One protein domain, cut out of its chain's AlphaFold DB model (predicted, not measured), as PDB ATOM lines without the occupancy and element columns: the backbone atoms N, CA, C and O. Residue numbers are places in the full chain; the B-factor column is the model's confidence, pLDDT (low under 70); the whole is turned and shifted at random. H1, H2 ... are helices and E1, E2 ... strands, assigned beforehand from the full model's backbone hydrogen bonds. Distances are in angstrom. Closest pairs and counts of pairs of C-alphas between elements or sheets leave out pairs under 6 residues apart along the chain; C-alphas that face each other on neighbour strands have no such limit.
ATOM      1  N   ARG A   7      50.393  22.836 -28.597       64.81
ATOM      2  CA  ARG A   7      49.226  23.649 -28.199       64.81
ATOM      3  C   ARG A   7      48.536  23.161 -26.917       64.81
ATOM      4  O   ARG A   7      48.127  23.976 -26.096       64.81
ATOM      5  N   ILE A   8      48.428  21.845 -26.720       73.06
ATOM      6  CA  ILE A   8      47.735  21.250 -25.560       73.06
ATOM      7  C   ILE A   8      48.504  21.467 -24.240       73.06
ATOM      8  O   ILE A   8      47.868  21.906 -23.277       73.06
ATOM      9  N   PRO A   9      49.838  21.261 -24.168       79.00
ATOM     10  CA  PRO A   9      50.606  21.522 -22.946       79.00
ATOM     11  C   PRO A   9      50.509  22.983 -22.492       79.00
ATOM     12  O   PRO A   9      50.268  23.251 -21.316       79.00
ATOM     13  N   LYS A  10      50.588  23.930 -23.441       80.50
ATOM     14  CA  LYS A  10      50.414  25.369 -23.187       80.50
ATOM     15  C   LYS A  10      49.045  25.669 -22.573       80.50
ATOM     16  O   LYS A  10      48.950  26.390 -21.584       80.50
ATOM     17  N   ILE A  11      47.979  25.096 -23.130       79.50
ATOM     18  CA  ILE A  11      46.612  25.332 -22.652       79.50
ATOM     19  C   ILE A  11      46.389  24.745 -21.254       79.50
ATOM     20  O   ILE A  11      45.778  25.401 -20.411       79.50
ATOM     21  N   LEU A  12      46.899  23.539 -20.985       81.81
ATOM     22  CA  LEU A  12      46.818  22.924 -19.658       81.81
ATOM     23  C   LEU A  12      47.598  23.731 -18.612       81.81
ATOM     24  O   LEU A  12      47.083  23.957 -17.520       81.81
ATOM     25  N   TYR A  13      48.780  24.236 -18.969       82.88
ATOM     26  CA  TYR A  13      49.579  25.112 -18.115       82.88
ATOM     27  C   TYR A  13      48.823  26.400 -17.738       82.88
ATOM     28  O   TYR A  13      48.643  26.684 -16.553       82.88
ATOM     29  N   PHE A  14      48.280  27.140 -18.713       83.94
ATOM     30  CA  PHE A  14      47.522  28.369 -18.429       83.94
ATOM     31  C   PHE A  14      46.190  28.109 -17.716       83.94
ATOM     32  O   PHE A  14      45.776  28.915 -16.884       83.94
ATOM     33  N   ARG A  15      45.537  26.967 -17.962       86.69
ATOM     34  CA  ARG A  15      44.363  26.537 -17.186       86.69
ATOM     35  C   ARG A  15      44.699  26.366 -15.703       86.69
ATOM     36  O   ARG A  15      43.921  26.807 -14.859       86.69
ATOM     37  N   THR A  16      45.849  25.771 -15.385       84.06
ATOM     38  CA  THR A  16      46.337  25.637 -14.005       84.06
ATOM     39  C   THR A  16      46.643  27.003 -13.388       84.06
ATOM     40  O   THR A  16      46.229  27.264 -12.258       84.06
ATOM     41  N   LEU A  17      47.268  27.915 -14.140       81.88
ATOM     42  CA  LEU A  17      47.526  29.281 -13.671       81.88
ATOM     43  C   LEU A  17      46.235  30.056 -13.371       81.88
ATOM     44  O   LEU A  17      46.135  30.654 -12.306       81.88
ATOM     45  N   CYS A  18      45.221  30.000 -14.241       82.44
ATOM     46  CA  CYS A  18      43.922  30.640 -13.989       82.44
ATOM     47  C   CYS A  18      43.235  30.103 -12.722       82.44
ATOM     48  O   CYS A  18      42.509  30.835 -12.055       82.44
ATOM     49  N   LEU A  19      43.438  28.826 -12.380       81.38
ATOM     50  CA  LEU A  19      42.864  28.215 -11.178       81.38
ATOM     51  C   LEU A  19      43.607  28.615  -9.897       81.38
ATOM     52  O   LEU A  19      42.949  28.930  -8.907       81.38
ATOM     53  N   LEU A  20      44.943  28.588  -9.923       76.00
ATOM     54  CA  LEU A  20      45.796  28.813  -8.749       76.00
ATOM     55  C   LEU A  20      46.040  30.294  -8.456       76.00
ATOM     56  O   LEU A  20      46.174  30.680  -7.299       76.00
ATOM     57  N   LEU A  21      46.088  31.127  -9.494       70.94
ATOM     58  CA  LEU A  21      46.438  32.541  -9.407       70.94
ATOM     59  C   LEU A  21      45.246  33.445  -9.739       70.94
ATOM     60  O   LEU A  21      45.453  34.522 -10.264       70.94
ATOM     61  N   ASN A  22      43.993  33.070  -9.473       68.00
ATOM     62  CA  ASN A  22      42.855  33.949  -9.789       68.00
ATOM     63  C   ASN A  22      42.848  35.217  -8.902       68.00
ATOM     64  O   ASN A  22      42.719  35.080  -7.680       68.00
ATOM     65  N   PRO A  23      42.929  36.446  -9.446       59.66
ATOM     66  CA  PRO A  23      42.996  37.640  -8.619       59.66
ATOM     67  C   PRO A  23      41.614  37.960  -8.038       59.66
ATOM     68  O   PRO A  23      40.659  38.223  -8.772       59.66
ATOM     69  N   LYS A  24      41.498  37.976  -6.705       54.72
ATOM     70  CA  LYS A  24      40.340  38.557  -6.009       54.72
ATOM     71  C   LYS A  24      40.467  40.081  -6.110       54.72
ATOM     72  O   LYS A  24      41.202  40.702  -5.358       54.72
ATOM     73  N   SER A  25      39.835  40.664  -7.121       48.97
ATOM     74  CA  SER A  25      39.910  42.080  -7.499       48.97
ATOM     75  C   SER A  25      39.809  43.073  -6.325       48.97
ATOM     76  O   SER A  25      38.728  43.188  -5.753       48.97
ATOM     77  N   LYS A  26      40.896  43.814  -6.038       42.03
ATOM     78  CA  LYS A  26      40.968  45.193  -5.485       42.03
ATOM     79  C   LYS A  26      42.452  45.651  -5.464       42.03
ATOM     80  O   LYS A  26      43.204  45.180  -4.623       42.03
ATOM     81  N   GLY A  27      42.880  46.539  -6.376       46.91
ATOM     82  CA  GLY A  27      44.196  47.226  -6.308       46.91
ATOM     83  C   GLY A  27      45.256  46.883  -7.377       46.91
ATOM     84  O   GLY A  27      45.073  45.981  -8.200       46.91
ATOM     85  N   LEU A  28      46.348  47.669  -7.405       52.69
ATOM     86  CA  LEU A  28      47.458  47.573  -8.367       52.69
ATOM     87  C   LEU A  28      48.284  46.279  -8.175       52.69
ATOM     88  O   LEU A  28      48.785  46.040  -7.093       52.69
ATOM     89  N   ASP A  29      48.410  45.486  -9.255       55.22
ATOM     90  CA  ASP A  29      49.105  44.179  -9.363       55.22
ATOM     91  C   ASP A  29      48.840  43.212  -8.188       55.22
ATOM     92  O   ASP A  29      49.617  43.159  -7.238       55.22
ATOM     93  N   PRO A  30      47.788  42.373  -8.265       53.28
ATOM     94  CA  PRO A  30      47.376  41.481  -7.174       53.28
ATOM     95  C   PRO A  30      48.392  40.376  -6.814       53.28
ATOM     96  O   PRO A  30      48.076  39.500  -6.012       53.28
ATOM     97  N   TYR A  31      49.597  40.392  -7.394       57.06
ATOM     98  CA  TYR A  31      50.672  39.443  -7.102       57.06
ATOM     99  C   TYR A  31      52.050  40.098  -6.939       57.06
ATOM    100  O   TYR A  31      53.064  39.403  -7.081       57.06
ATOM    101  N   GLN A  32      52.111  41.407  -6.691       52.53
ATOM    102  CA  GLN A  32      53.368  42.092  -6.399       52.53
ATOM    103  C   GLN A  32      54.050  41.394  -5.202       52.53
ATOM    104  O   GLN A  32      53.489  41.333  -4.114       52.53
ATOM    105  N   GLY A  33      55.218  40.776  -5.431       54.97
ATOM    106  CA  GLY A  33      55.971  40.032  -4.409       54.97
ATOM    107  C   GLY A  33      55.696  38.521  -4.283       54.97
ATOM    108  O   GLY A  33      56.282  37.895  -3.409       54.97
ATOM    109  N   SER A  34      54.862  37.892  -5.128       61.78
ATOM    110  CA  SER A  34      54.594  36.437  -5.047       61.78
ATOM    111  C   SER A  34      55.789  35.576  -5.522       61.78
ATOM    112  O   SER A  34      56.070  35.552  -6.729       61.78
ATOM    113  N   PRO A  35      56.443  34.782  -4.641       63.00
ATOM    114  CA  PRO A  35      57.564  33.912  -5.026       63.00
ATOM    115  C   PRO A  35      57.128  32.821  -6.011       63.00
ATOM    116  O   PRO A  35      57.827  32.517  -6.976       63.00
ATOM    117  N   PHE A  36      55.915  32.294  -5.817       61.19
ATOM    118  CA  PHE A  36      55.318  31.276  -6.678       61.19
ATOM    119  C   PHE A  36      55.014  31.804  -8.088       61.19
ATOM    120  O   PHE A  36      55.249  31.087  -9.057       61.19
ATOM    121  N   ARG A  37      54.564  33.062  -8.253       61.19
ATOM    122  CA  ARG A  37      54.406  33.666  -9.593       61.19
ATOM    123  C   ARG A  37      55.758  33.874 -10.272       61.19
ATOM    124  O   ARG A  37      55.862  33.592 -11.462       61.19
ATOM    125  N   SER A  38      56.779  34.338  -9.546       63.28
ATOM    126  CA  SER A  38      58.132  34.516 -10.098       63.28
ATOM    127  C   SER A  38      58.717  33.189 -10.593       63.28
ATOM    128  O   SER A  38      59.211  33.108 -11.714       63.28
ATOM    129  N   TRP A  39      58.556  32.123  -9.805       67.62
ATOM    130  CA  TRP A  39      58.938  30.765 -10.192       67.62
ATOM    131  C   TRP A  39      58.096  30.215 -11.355       67.62
ATOM    132  O   TRP A  39      58.639  29.683 -12.316       67.62
ATOM    133  N   ALA A  40      56.770  30.381 -11.329       59.06
ATOM    134  CA  ALA A  40      55.900  29.853 -12.379       59.06
ATOM    135  C   ALA A  40      56.092  30.579 -13.724       59.06
ATOM    136  O   ALA A  40      56.022  29.939 -14.769       59.06
ATOM    137  N   THR A  41      56.347  31.893 -13.718       60.06
ATOM    138  CA  THR A  41      56.482  32.733 -14.928       60.06
ATOM    139  C   THR A  41      57.917  32.876 -15.452       60.06
ATOM    140  O   THR A  41      58.107  33.479 -16.509       60.06
ATOM    141  N   SER A  42      58.920  32.304 -14.776       58.12
ATOM    142  CA  SER A  42      60.292  32.196 -15.301       58.12
ATOM    143  C   SER A  42      60.427  31.118 -16.387       58.12
ATOM    144  O   SER A  42      61.329  31.188 -17.215       58.12
ATOM    145  N   ILE A  43      59.499  30.154 -16.421       56.03
ATOM    146  CA  ILE A  43      59.505  29.001 -17.337       56.03
ATOM    147  C   ILE A  43      58.879  29.347 -18.707       56.03
ATOM    148  O   ILE A  43      59.257  28.773 -19.727       56.03
ATOM    149  N   VAL A  44      57.945  30.309 -18.768       55.28
ATOM    150  CA  VAL A  44      57.316  30.812 -20.009       55.28
ATOM    151  C   VAL A  44      57.096  32.330 -19.874       55.28
ATOM    152  O   VAL A  44      56.526  32.732 -18.860       55.28
ATOM    153  N   PRO A  45      57.465  33.194 -20.849       46.28
ATOM    154  CA  PRO A  45      57.466  34.657 -20.680       46.28
ATOM    155  C   PRO A  45      56.056  35.243 -20.459       46.28
ATOM    156  O   PRO A  45      55.357  35.643 -21.388       46.28
ATOM    157  N   GLY A  46      55.611  35.304 -19.203       51.47
ATOM    158  CA  GLY A  46      54.233  35.627 -18.814       51.47
ATOM    159  C   GLY A  46      53.915  37.111 -18.606       51.47
ATOM    160  O   GLY A  46      52.901  37.412 -17.983       51.47
ATOM    161  N   ARG A  47      54.744  38.058 -19.073       54.56
ATOM    162  CA  ARG A  47      54.505  39.499 -18.821       54.56
ATOM    163  C   ARG A  47      53.494  40.166 -19.769       54.56
ATOM    164  O   ARG A  47      52.999  41.232 -19.426       54.56
ATOM    165  N   LYS A  48      53.167  39.571 -20.927       60.62
ATOM    166  CA  LYS A  48      52.260  40.177 -21.935       60.62
ATOM    167  C   LYS A  48      51.076  39.302 -22.376       60.62
ATOM    168  O   LYS A  48      50.306  39.724 -23.228       60.62
ATOM    169  N   VAL A  49      50.926  38.100 -21.818       77.62
ATOM    170  CA  VAL A  49      49.843  37.168 -22.178       77.62
ATOM    171  C   VAL A  49      48.812  37.133 -21.055       77.62
ATOM    172  O   VAL A  49      49.171  36.933 -19.892       77.62
ATOM    173  N   SER A  50      47.543  37.304 -21.410       85.19
ATOM    174  CA  SER A  50      46.398  37.096 -20.528       85.19
ATOM    175  C   SER A  50      45.753  35.750 -20.825       85.19
ATOM    176  O   SER A  50      45.752  35.274 -21.962       85.19
ATOM    177  N   ALA A  51      45.183  35.137 -19.794       89.81
ATOM    178  CA  ALA A  51      44.362  33.951 -19.951       89.81
ATOM    179  C   ALA A  51      43.132  34.022 -19.046       89.81
ATOM    180  O   ALA A  51      43.179  34.595 -17.957       89.81
ATOM    181  N   VAL A  52      42.034  33.415 -19.486       91.75
ATOM    182  CA  VAL A  52      40.826  33.270 -18.671       91.75
ATOM    183  C   VAL A  52      40.245  31.873 -18.826       91.75
ATOM    184  O   VAL A  52      40.164  31.322 -19.924       91.75
ATOM    185  N   GLN A  53      39.842  31.303 -17.697       93.94
ATOM    186  CA  GLN A  53      38.961  30.152 -17.630       93.94
ATOM    187  C   GLN A  53      37.527  30.643 -17.426       93.94
ATOM    188  O   GLN A  53      37.226  31.301 -16.430       93.94
ATOM    189  N   LEU A  54      36.645  30.280 -18.348       93.38
ATOM    190  CA  LEU A  54      35.216  30.559 -18.298       93.38
ATOM    191  C   LEU A  54      34.469  29.259 -18.010       93.38
ATOM    192  O   LEU A  54      34.609  28.286 -18.748       93.38
ATOM    193  N   LEU A  55      33.654  29.238 -16.961       93.88
ATOM    194  CA  LEU A  55      32.636  28.209 -16.757       93.88
ATOM    195  C   LEU A  55      31.294  28.798 -17.170       93.88
ATOM    196  O   LEU A  55      30.757  29.647 -16.462       93.88
ATOM    197  N   ILE A  56      30.794  28.362 -18.321       92.88
ATOM    198  CA  ILE A  56      29.597  28.897 -18.967       92.88
ATOM    199  C   ILE A  56      28.466  27.892 -18.766       92.88
ATOM    200  O   ILE A  56      28.547  26.763 -19.259       92.88
ATOM    201  N   SER A  57      27.428  28.297 -18.041       90.31
ATOM    202  CA  SER A  57      26.253  27.489 -17.723       90.31
ATOM    203  C   SER A  57      25.007  28.002 -18.450       90.31
ATOM    204  O   SER A  57      24.804  29.211 -18.562       90.31
ATOM    205  N   GLY A  58      24.176  27.078 -18.932       89.94
ATOM    206  CA  GLY A  58      22.909  27.345 -19.615       89.94
ATOM    207  C   GLY A  58      22.636  26.343 -20.741       89.94
ATOM    208  O   GLY A  58      23.194  25.240 -20.768       89.94
ATOM    209  N   SER A  59      21.817  26.739 -21.715       88.88
ATOM    210  CA  SER A  59      21.592  25.993 -22.959       88.88
ATOM    211  C   SER A  59      22.754  26.231 -23.922       88.88
ATOM    212  O   SER A  59      22.638  27.017 -24.856       88.88
ATOM    213  N   VAL A  60      23.906  25.608 -23.657       85.69
ATOM    214  CA  VAL A  60      25.168  25.838 -24.399       85.69
ATOM    215  C   VAL A  60      25.757  24.571 -25.038       85.69
ATOM    216  O   VAL A  60      26.719  24.646 -25.801       85.69
ATOM    217  N   ILE A  61      25.175  23.398 -24.783       84.75
ATOM    218  CA  ILE A  61      25.596  22.110 -25.361       84.75
ATOM    219  C   ILE A  61      24.603  21.693 -26.447       84.75
ATOM    220  O   ILE A  61      23.404  21.869 -26.286       84.75
ATOM    221  N   GLY A  62      25.104  21.182 -27.577       78.62
ATOM    222  CA  GLY A  62      24.271  20.782 -28.723       78.62
ATOM    223  C   GLY A  62      23.749  21.941 -29.588       78.62
ATOM    224  O   GLY A  62      23.177  21.700 -30.640       78.62
ATOM    225  N   VAL A  63      24.001  23.197 -29.197       84.81
ATOM    226  CA  VAL A  63      23.514  24.416 -29.886       84.81
ATOM    227  C   VAL A  63      24.600  25.162 -30.676       84.81
ATOM    228  O   VAL A  63      24.447  26.330 -31.022       84.81
ATOM    229  N   GLY A  64      25.742  24.515 -30.921       83.00
ATOM    230  CA  GLY A  64      26.857  25.095 -31.683       83.00
ATOM    231  C   GLY A  64      27.784  26.039 -30.902       83.00
ATOM    232  O   GLY A  64      28.736  26.552 -31.483       83.00
ATOM    233  N   PHE A  65      27.582  26.228 -29.590       89.62
ATOM    234  CA  PHE A  65      28.396  27.140 -28.766       89.62
ATOM    235  C   PHE A  65      29.893  26.832 -28.830       89.62
ATOM    236  O   PHE A  65      30.711  27.740 -28.954       89.62
ATOM    237  N   ARG A  66      30.261  25.545 -28.785       89.69
ATOM    238  CA  ARG A  66      31.658  25.094 -28.860       89.69
ATOM    239  C   ARG A  66      32.344  25.594 -30.131       89.69
ATOM    240  O   ARG A  66      33.381  26.243 -30.042       89.69
ATOM    241  N   SER A  67      31.757  25.313 -31.291       81.06
ATOM    242  CA  SER A  67      32.309  25.737 -32.579       81.06
ATOM    243  C   SER A  67      32.317  27.260 -32.700       81.06
ATOM    244  O   SER A  67      33.293  27.831 -33.178       81.06
ATOM    245  N   TRP A  68      31.268  27.919 -32.200       90.50
ATOM    246  CA  TRP A  68      31.145  29.374 -32.199       90.50
ATOM    247  C   TRP A  68      32.263  30.054 -31.401       90.50
ATOM    248  O   TRP A  68      32.965  30.905 -31.946       90.50
ATOM    249  N   ILE A  69      32.503  29.646 -30.149       90.12
ATOM    250  CA  ILE A  69      33.522  30.295 -29.311       90.12
ATOM    251  C   ILE A  69      34.943  29.964 -29.778       90.12
ATOM    252  O   ILE A  69      35.818  30.822 -29.717       90.12
ATOM    253  N   GLN A  70      35.170  28.764 -30.328       87.56
ATOM    254  CA  GLN A  70      36.447  28.414 -30.956       87.56
ATOM    255  C   GLN A  70      36.714  29.254 -32.213       87.56
ATOM    256  O   GLN A  70      37.837  29.728 -32.387       87.56
ATOM    257  N   LYS A  71      35.692  29.491 -33.053       71.62
ATOM    258  CA  LYS A  71      35.781  30.392 -34.215       71.62
ATOM    259  C   LYS A  71      36.063  31.825 -33.758       71.62
ATOM    260  O   LYS A  71      37.016  32.428 -34.237       71.62
ATOM    261  N   LYS A  72      35.304  32.347 -32.787       78.00
ATOM    262  CA  LYS A  72      35.466  33.716 -32.264       78.00
ATOM    263  C   LYS A  72      36.852  33.933 -31.652       78.00
ATOM    264  O   LYS A  72      37.487  34.940 -31.939       78.00
ATOM    265  N   ALA A  73      37.353  32.971 -30.880       84.06
ATOM    266  CA  ALA A  73      38.700  33.027 -30.327       84.06
ATOM    267  C   ALA A  73      39.779  33.010 -31.420       84.06
ATOM    268  O   ALA A  73      40.683  33.837 -31.393       84.06
ATOM    269  N   HIS A  74      39.649  32.133 -32.420       75.56
ATOM    270  CA  HIS A  74      40.588  32.081 -33.539       75.56
ATOM    271  C   HIS A  74      40.626  33.393 -34.339       75.56
ATOM    272  O   HIS A  74      41.713  33.860 -34.672       75.56
ATOM    273  N   LEU A  75      39.463  34.011 -34.584       63.06
ATOM    274  CA  LEU A  75      39.343  35.303 -35.274       63.06
ATOM    275  C   LEU A  75      40.006  36.461 -34.510       63.06
ATOM    276  O   LEU A  75      40.464  37.406 -35.136       63.06
ATOM    277  N   ASN A  76      40.095  36.367 -33.182       73.06
ATOM    278  CA  ASN A  76      40.770  37.350 -32.326       73.06
ATOM    279  C   ASN A  76      42.228  36.948 -32.008       73.06
ATOM    280  O   ASN A  76      42.806  37.416 -31.034       73.06
ATOM    281  N   GLY A  77      42.818  36.019 -32.771       77.44
ATOM    282  CA  GLY A  77      44.206  35.584 -32.566       77.44
ATOM    283  C   GLY A  77      44.456  34.811 -31.263       77.44
ATOM    284  O   GLY A  77      45.606  34.661 -30.851       77.44
ATOM    285  N   LEU A  78      43.406  34.303 -30.609       86.44
ATOM    286  CA  LEU A  78      43.492  33.619 -29.319       86.44
ATOM    287  C   LEU A  78      43.651  32.100 -29.476       86.44
ATOM    288  O   LEU A  78      43.056  31.455 -30.347       86.44
ATOM    289  N   ASP A  79      44.392  31.493 -28.551       90.00
ATOM    290  CA  ASP A  79      44.327  30.054 -28.314       90.00
ATOM    291  C   ASP A  79      43.073  29.727 -27.494       90.00
ATOM    292  O   ASP A  79      42.811  30.358 -26.471       90.00
ATOM    293  N   CYS A  80      42.304  28.726 -27.934       92.81
ATOM    294  CA  CYS A  80      41.049  28.344 -27.292       92.81
ATOM    295  C   CYS A  80      40.877  26.831 -27.186       92.81
ATOM    296  O   CYS A  80      41.069  26.098 -28.161       92.81
ATOM    297  N   LEU A  81      40.406  26.371 -26.027       92.62
ATOM    298  CA  LEU A  81      39.980  24.989 -25.816       92.62
ATOM    299  C   LEU A  81      38.685  24.945 -25.016       92.62
ATOM    300  O   LEU A  81      38.508  25.710 -24.072       92.62
ATOM    301  N   VAL A  82      37.791  24.038 -25.405       91.69
ATOM    302  CA  VAL A  82      36.461  23.897 -24.812       91.69
ATOM    303  C   VAL A  82      36.295  22.472 -24.303       91.69
ATOM    304  O   VAL A  82      36.471  21.524 -25.069       91.69
ATOM    305  N   PHE A  83      35.916  22.331 -23.037       88.75
ATOM    306  CA  PHE A  83      35.639  21.057 -22.387       88.75
ATOM    307  C   PHE A  83      34.180  21.010 -21.920       88.75
ATOM    308  O   PHE A  83      33.725  21.944 -21.259       88.75
ATOM    309  N   PRO A  84      33.420  19.942 -22.199       86.94
ATOM    310  CA  PRO A  84      32.151  19.728 -21.515       86.94
ATOM    311  C   PRO A  84      32.411  19.448 -20.025       86.94
ATOM    312  O   PRO A  84      33.331  18.707 -19.682       86.94
ATOM    313  N   ARG A  85      31.617  20.047 -19.132       87.94
ATOM    314  CA  ARG A  85      31.700  19.811 -17.676       87.94
ATOM    315  C   ARG A  85      30.467  19.115 -17.113       87.94
ATOM    316  O   ARG A  85      30.594  18.307 -16.205       87.94
ATOM    317  N   SER A  86      29.290  19.420 -17.647       87.62
ATOM    318  CA  SER A  86      28.019  18.767 -17.312       87.62
ATOM    319  C   SER A  86      27.038  18.934 -18.474       87.62
ATOM    320  O   SER A  86      27.361  19.622 -19.437       87.62
ATOM    321  N   LYS A  87      25.815  18.389 -18.384       81.88
ATOM    322  CA  LYS A  87      24.772  18.539 -19.424       81.88
ATOM    323  C   LYS A  87      24.366  19.996 -19.723       81.88
ATOM    324  O   LYS A  87      23.771  20.247 -20.763       81.88
ATOM    325  N   LYS A  88      24.687  20.944 -18.836       89.38
ATOM    326  CA  LYS A  88      24.350  22.372 -18.977       89.38
ATOM    327  C   LYS A  88      25.560  23.293 -18.831       89.38
ATOM    328  O   LYS A  88      25.388  24.484 -18.602       89.38
ATOM    329  N   THR A  89      26.791  22.782 -18.826       92.44
ATOM    330  CA  THR A  89      27.970  23.623 -18.557       92.44
ATOM    331  C   THR A  89      29.170  23.202 -19.382       92.44
ATOM    332  O   THR A  89      29.535  22.024 -19.417       92.44
ATOM    333  N   ILE A  90      29.816  24.191 -19.993       94.12
ATOM    334  CA  ILE A  90      31.100  24.047 -20.678       94.12
ATOM    335  C   ILE A  90      32.166  24.877 -19.963       94.12
ATOM    336  O   ILE A  90      31.892  25.933 -19.396       94.12
ATOM    337  N   GLU A  91      33.395  24.388 -19.993       94.94
ATOM    338  CA  GLU A  91      34.591  25.123 -19.610       94.94
ATOM    339  C   GLU A  91      35.305  25.590 -20.873       94.94
ATOM    340  O   GLU A  91      35.544  24.791 -21.777       94.94
ATOM    341  N   VAL A  92      35.685  26.861 -20.921       94.94
ATOM    342  CA  VAL A  92      36.440  27.453 -22.027       94.94
ATOM    343  C   VAL A  92      37.710  28.081 -21.477       94.94
ATOM    344  O   VAL A  92      37.654  28.836 -20.511       94.94
ATOM    345  N   ILE A  93      38.854  27.766 -22.080       95.06
ATOM    346  CA  ILE A  93      40.142  28.399 -21.781       95.06
ATOM    347  C   ILE A  93      40.526  29.265 -22.972       95.06
ATOM    348  O   ILE A  93      40.660  28.726 -24.070       95.06
ATOM    349  N   LEU A  94      40.709  30.566 -22.749       92.94
ATOM    350  CA  LEU A  94      41.179  31.534 -23.744       92.94
ATOM    351  C   LEU A  94      42.554  32.064 -23.334       92.94
ATOM    352  O   LEU A  94      42.756  32.360 -22.155       92.94
ATOM    353  N   ILE A  95      43.486  32.176 -24.282       91.94
ATOM    354  CA  ILE A  95      44.858  32.651 -24.042       91.94
ATOM    355  C   ILE A  95      45.285  33.561 -25.196       91.94
ATOM    356  O   ILE A  95      45.207  33.154 -26.356       91.94
ATOM    357  N   GLY A  96      45.782  34.759 -24.893       87.44
ATOM    358  CA  GLY A  96      46.281  35.706 -25.893       87.44
ATOM    359  C   GLY A  96      46.452  37.118 -25.336       87.44
ATOM    360  O   GLY A  96      46.786  37.279 -24.161       87.44
ATOM    361  N   GLU A  97      46.261  38.137 -26.171       83.69
ATOM    362  CA  GLU A  97      46.335  39.538 -25.744       83.69
ATOM    363  C   GLU A  97      45.140  39.906 -24.849       83.69
ATOM    364  O   GLU A  97      44.004  39.507 -25.094       83.69
ATOM    365  N   GLY A  98      45.393  40.663 -23.779       81.88
ATOM    366  CA  GLY A  98      44.410  40.897 -22.719       81.88
ATOM    367  C   GLY A  98      43.085  41.505 -23.175       81.88
ATOM    368  O   GLY A  98      42.032  41.038 -22.741       81.88
ATOM    369  N   LYS A  99      43.131  42.497 -24.069       76.88
ATOM    370  CA  LYS A  99      41.927  43.153 -24.605       76.88
ATOM    371  C   LYS A  99      41.076  42.187 -25.432       76.88
ATOM    372  O   LYS A  99      39.857  42.166 -25.289       76.88
ATOM    373  N   ASP A 100      41.722  41.342 -26.227       78.75
ATOM    374  CA  ASP A 100      41.054  40.365 -27.086       78.75
ATOM    375  C   ASP A 100      40.446  39.219 -26.268       78.75
ATOM    376  O   ASP A 100      39.311  38.804 -26.512       78.75
ATOM    377  N   VAL A 101      41.155  38.748 -25.234       82.50
ATOM    378  CA  VAL A 101      40.632  37.749 -24.287       82.50
ATOM    379  C   VAL A 101      39.391  38.281 -23.561       82.50
ATOM    380  O   VAL A 101      38.412  37.548 -23.420       82.50
ATOM    381  N   GLU A 102      39.402  39.546 -23.129       81.75
ATOM    382  CA  GLU A 102      38.250  40.190 -22.480       81.75
ATOM    383  C   GLU A 102      37.075  40.369 -23.447       81.75
ATOM    384  O   GLU A 102      35.945  40.026 -23.101       81.75
ATOM    385  N   SER A 103      37.341  40.796 -24.684       74.25
ATOM    386  CA  SER A 103      36.338  40.916 -25.748       74.25
ATOM    387  C   SER A 103      35.609  39.591 -26.012       74.25
ATOM    388  O   SER A 103      34.376  39.529 -25.995       74.25
ATOM    389  N   VAL A 104      36.351  38.488 -26.177       78.06
ATOM    390  CA  VAL A 104      35.750  37.163 -26.421       78.06
ATOM    391  C   VAL A 104      35.036  36.623 -25.177       78.06
ATOM    392  O   VAL A 104      33.977  36.002 -25.308       78.06
ATOM    393  N   ALA A 105      35.554  36.881 -23.971       82.00
ATOM    394  CA  ALA A 105      34.888  36.507 -22.722       82.00
ATOM    395  C   ALA A 105      33.547  37.235 -22.530       82.00
ATOM    396  O   ALA A 105      32.570  36.609 -22.119       82.00
ATOM    397  N   LEU A 106      33.466  38.519 -22.891       76.12
ATOM    398  CA  LEU A 106      32.216  39.282 -22.882       76.12
ATOM    399  C   LEU A 106      31.229  38.757 -23.928       76.12
ATOM    400  O   LEU A 106      30.065  38.517 -23.611       76.12
ATOM    401  N   ALA A 107      31.695  38.493 -25.152       71.44
ATOM    402  CA  ALA A 107      30.857  37.933 -26.213       71.44
ATOM    403  C   ALA A 107      30.250  36.573 -25.822       71.44
ATOM    404  O   ALA A 107      29.147  36.231 -26.258       71.44
ATOM    405  N   ALA A 108      30.935  35.804 -24.971       82.00
ATOM    406  CA  ALA A 108      30.447  34.523 -24.483       82.00
ATOM    407  C   ALA A 108      29.122  34.632 -23.708       82.00
ATOM    408  O   ALA A 108      28.396  33.646 -23.683       82.00
ATOM    409  N   TRP A 109      28.761  35.789 -23.136       78.94
ATOM    410  CA  TRP A 109      27.439  35.998 -22.522       78.94
ATOM    411  C   TRP A 109      26.291  35.958 -23.537       78.94
ATOM    412  O   TRP A 109      25.179  35.577 -23.183       78.94
ATOM    413  N   LYS A 110      26.558  36.316 -24.798       77.25
ATOM    414  CA  LYS A 110      25.576  36.261 -25.888       77.25
ATOM    415  C   LYS A 110      25.520  34.867 -26.516       77.25
ATOM    416  O   LYS A 110      24.442  34.310 -26.680       77.25
ATOM    417  N   GLY A 111      26.683  34.291 -26.831       75.56
ATOM    418  CA  GLY A 111      26.775  33.008 -27.535       75.56
ATOM    419  C   GLY A 111      26.194  33.036 -28.964       75.56
ATOM    420  O   GLY A 111      25.843  34.101 -29.477       75.56
ATOM    421  N   PRO A 112      26.105  31.880 -29.651       75.88
ATOM    422  CA  PRO A 112      25.381  31.764 -30.919       75.88
ATOM    423  C   PRO A 112      23.860  31.872 -30.710       75.88
ATOM    424  O   PRO A 112      23.369  31.614 -29.620       75.88
ATOM    425  N   ALA A 113      23.096  32.152 -31.772       72.06
ATOM    426  CA  ALA A 113      21.659  32.465 -31.700       72.06
ATOM    427  C   ALA A 113      20.780  31.456 -30.926       72.06
ATOM    428  O   ALA A 113      19.798  31.847 -30.305       72.06
ATOM    429  N   LYS A 114      21.119  30.158 -30.951       75.69
ATOM    430  CA  LYS A 114      20.371  29.095 -30.246       75.69
ATOM    431  C   LYS A 114      20.836  28.867 -28.803       75.69
ATOM    432  O   LYS A 114      20.299  27.996 -28.122       75.69
ATOM    433  N   ALA A 115      21.861  29.586 -28.351       84.69
ATOM    434  CA  ALA A 115      22.370  29.462 -27.001       84.69
ATOM    435  C   ALA A 115      21.667  30.418 -26.044       84.69
ATOM    436  O   ALA A 115      21.394  31.567 -26.371       84.69
ATOM    437  N   LYS A 116      21.441  29.944 -24.821       86.25
ATOM    438  CA  LYS A 116      20.984  30.782 -23.714       86.25
ATOM    439  C   LYS A 116      21.965  30.626 -22.567       86.25
ATOM    440  O   LYS A 116      22.040  29.552 -21.970       86.25
ATOM    441  N   VAL A 117      22.745  31.667 -22.302       85.44
ATOM    442  CA  VAL A 117      23.732  31.672 -21.220       85.44
ATOM    443  C   VAL A 117      23.078  32.223 -19.966       85.44
ATOM    444  O   VAL A 117      22.614  33.355 -19.940       85.44
ATOM    445  N   GLU A 118      23.023  31.402 -18.925       85.06
ATOM    446  CA  GLU A 118      22.444  31.771 -17.633       85.06
ATOM    447  C   GLU A 118      23.509  32.361 -16.708       85.06
ATOM    448  O   GLU A 118      23.228  33.237 -15.892       85.06
ATOM    449  N   LYS A 119      24.748  31.863 -16.806       87.88
ATOM    450  CA  LYS A 119      25.831  32.253 -15.905       87.88
ATOM    451  C   LYS A 119      27.202  32.011 -16.520       87.88
ATOM    452  O   LYS A 119      27.455  30.926 -17.037       87.88
ATOM    453  N   ILE A 120      28.118  32.962 -16.347       89.06
ATOM    454  CA  ILE A 120      29.553  32.765 -16.581       89.06
ATOM    455  C   ILE A 120      30.317  33.007 -15.279       89.06
ATOM    456  O   ILE A 120      30.153  34.042 -14.637       89.06
ATOM    457  N   LYS A 121      31.152  32.046 -14.869       89.88
ATOM    458  CA  LYS A 121      32.177  32.268 -13.836       89.88
ATOM    459  C   LYS A 121      33.537  32.400 -14.505       89.88
ATOM    460  O   LYS A 121      33.951  31.495 -15.224       89.88
ATOM    461  N   GLU A 122      34.234  33.491 -14.216       88.56
ATOM    462  CA  GLU A 122      35.552  33.789 -14.775       88.56
ATOM    463  C   GLU A 122      36.648  33.555 -13.734       88.56
ATOM    464  O   GLU A 122      36.520  33.971 -12.578       88.56
ATOM    465  N   LYS A 123      37.752  32.939 -14.151       89.38
ATOM    466  CA  LYS A 123      38.999  32.916 -13.386       89.38
ATOM    467  C   LYS A 123      40.156  33.334 -14.278       89.38
ATOM    468  O   LYS A 123      40.384  32.712 -15.312       89.38
ATOM    469  N   TRP A 124      40.852  34.393 -13.894       84.62
ATOM    470  CA  TRP A 124      41.817  35.074 -14.749       84.62
ATOM    471  C   TRP A 124      43.259  34.818 -14.331       84.62
ATOM    472  O   TRP A 124      43.571  34.688 -13.153       84.62
ATOM    473  N   PHE A 125      44.144  34.864 -15.316       82.00
ATOM    474  CA  PHE A 125      45.571  35.089 -15.161       82.00
ATOM    475  C   PHE A 125      45.929  36.351 -15.962       82.00
ATOM    476  O   PHE A 125      45.617  36.432 -17.151       82.00
ATOM    477  N   ASN A 126      46.542  37.348 -15.312       75.38
ATOM    478  CA  ASN A 126      46.793  38.682 -15.884       75.38
ATOM    479  C   ASN A 126      45.521  39.355 -16.451       75.38
ATOM    480  O   ASN A 126      45.484  39.718 -17.629       75.38
TER     481      ASN A 126
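What this domain is: This is residues 7 to 126 of the 944 residues of the protein "Acylphosphatase" of Dethiobacter alkaliphilus AHT 1 (UniProt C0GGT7). A twisted sheet of four antiparallel strands forms the middle layer, with H3 and H4 side by side over one face and H1 crossing the other. H2 and the unnamed residues 21 to 34 make a loose excursion beyond one end of the sheet. The printed part has 120 residues with four named helices and four named strands, in the order H1 H2 E1 H3 E2 E3 H4 E4, and its class is mixed, helices and strands. The sheet's order is E2 E3 E1 E4. The whole is compact, with a radius of gyration of the C-alphas of 14.5 A, yet elongated in outline, spanning 45 by 29 by 24 A.

How they stand to each other: The inner strands of the sheet are E3, residues 89 to 96, and E1, residues 50 to 59, antiparallel at 157 degrees, with N 54 and O 92 2.8 A apart. E2, residues 79 to 86, is an edge strand and forms a hairpin with E3; N 83 and O 91 are 2.8 A apart. The other edge strand, E4, residues 116 to 125, pairs with E1, with N 53 and O 123 2.8 A apart, and bends by 59 degrees at residue 119. H3, residues 65 to 75, has a height over the sheet of 7.7 A and runs along E3 at 5 degrees on the local plane. On the same face H4, residues 98 to 107, at a height over the sheet of 8.7 A, runs along E1 at 1 degree on the local plane. H3 and H4 touch, closest at the C-alphas of Ala 73 and Val 104, 6.4 A, with a shallow tilt of 30 degrees, opposite ways. On the opposite face H1, residues 7 to 20, at a height over the sheet of 8.2 A, runs only just across the strands, at 62 degrees to E2 on the local plane; its closest C-alphas to E4 are those of Cys 18 and Phe 125, 4.9 A. These are three layers, helices on both faces of a sheet. E1, H3, E2 and E3, H4, E4 are split strand-helix-strand units, two strands running the same way with another between them in the sheet, each with a right-handed crossover. H2, residues 35 to 41, is not on the sheet but is near H1, with 5 pairs of C-alphas within 10 A. In the four helices every O i to N i+4 pair is within hydrogen-bond range.

Where its parts are: E1 is 27.3 A long, from C-alpha 50 at (46.398, 37.096, -20.528), E4 26.4 A, E3 23.1 A and E2 22.7 A. H1 begins at C-alpha 7 at (49.226, 23.649, -28.199) and is 20.4 A long; H3 is 15.1 A, H4 14.3 A and H2 10.0 A. E4 ends at C-alpha 125 at (45.571, 35.089, -15.161).

The domain as a whole: The C-alphas of Gly 33 and Lys 114, the two farthest apart, are 45.3 A apart. The printed part has no cut, and the link from H1 to H2, 14 residues, is long. The mean pLDDT of the printed part is 77.7; residue 7, residues 22 to 48 and residue 75 are under 70.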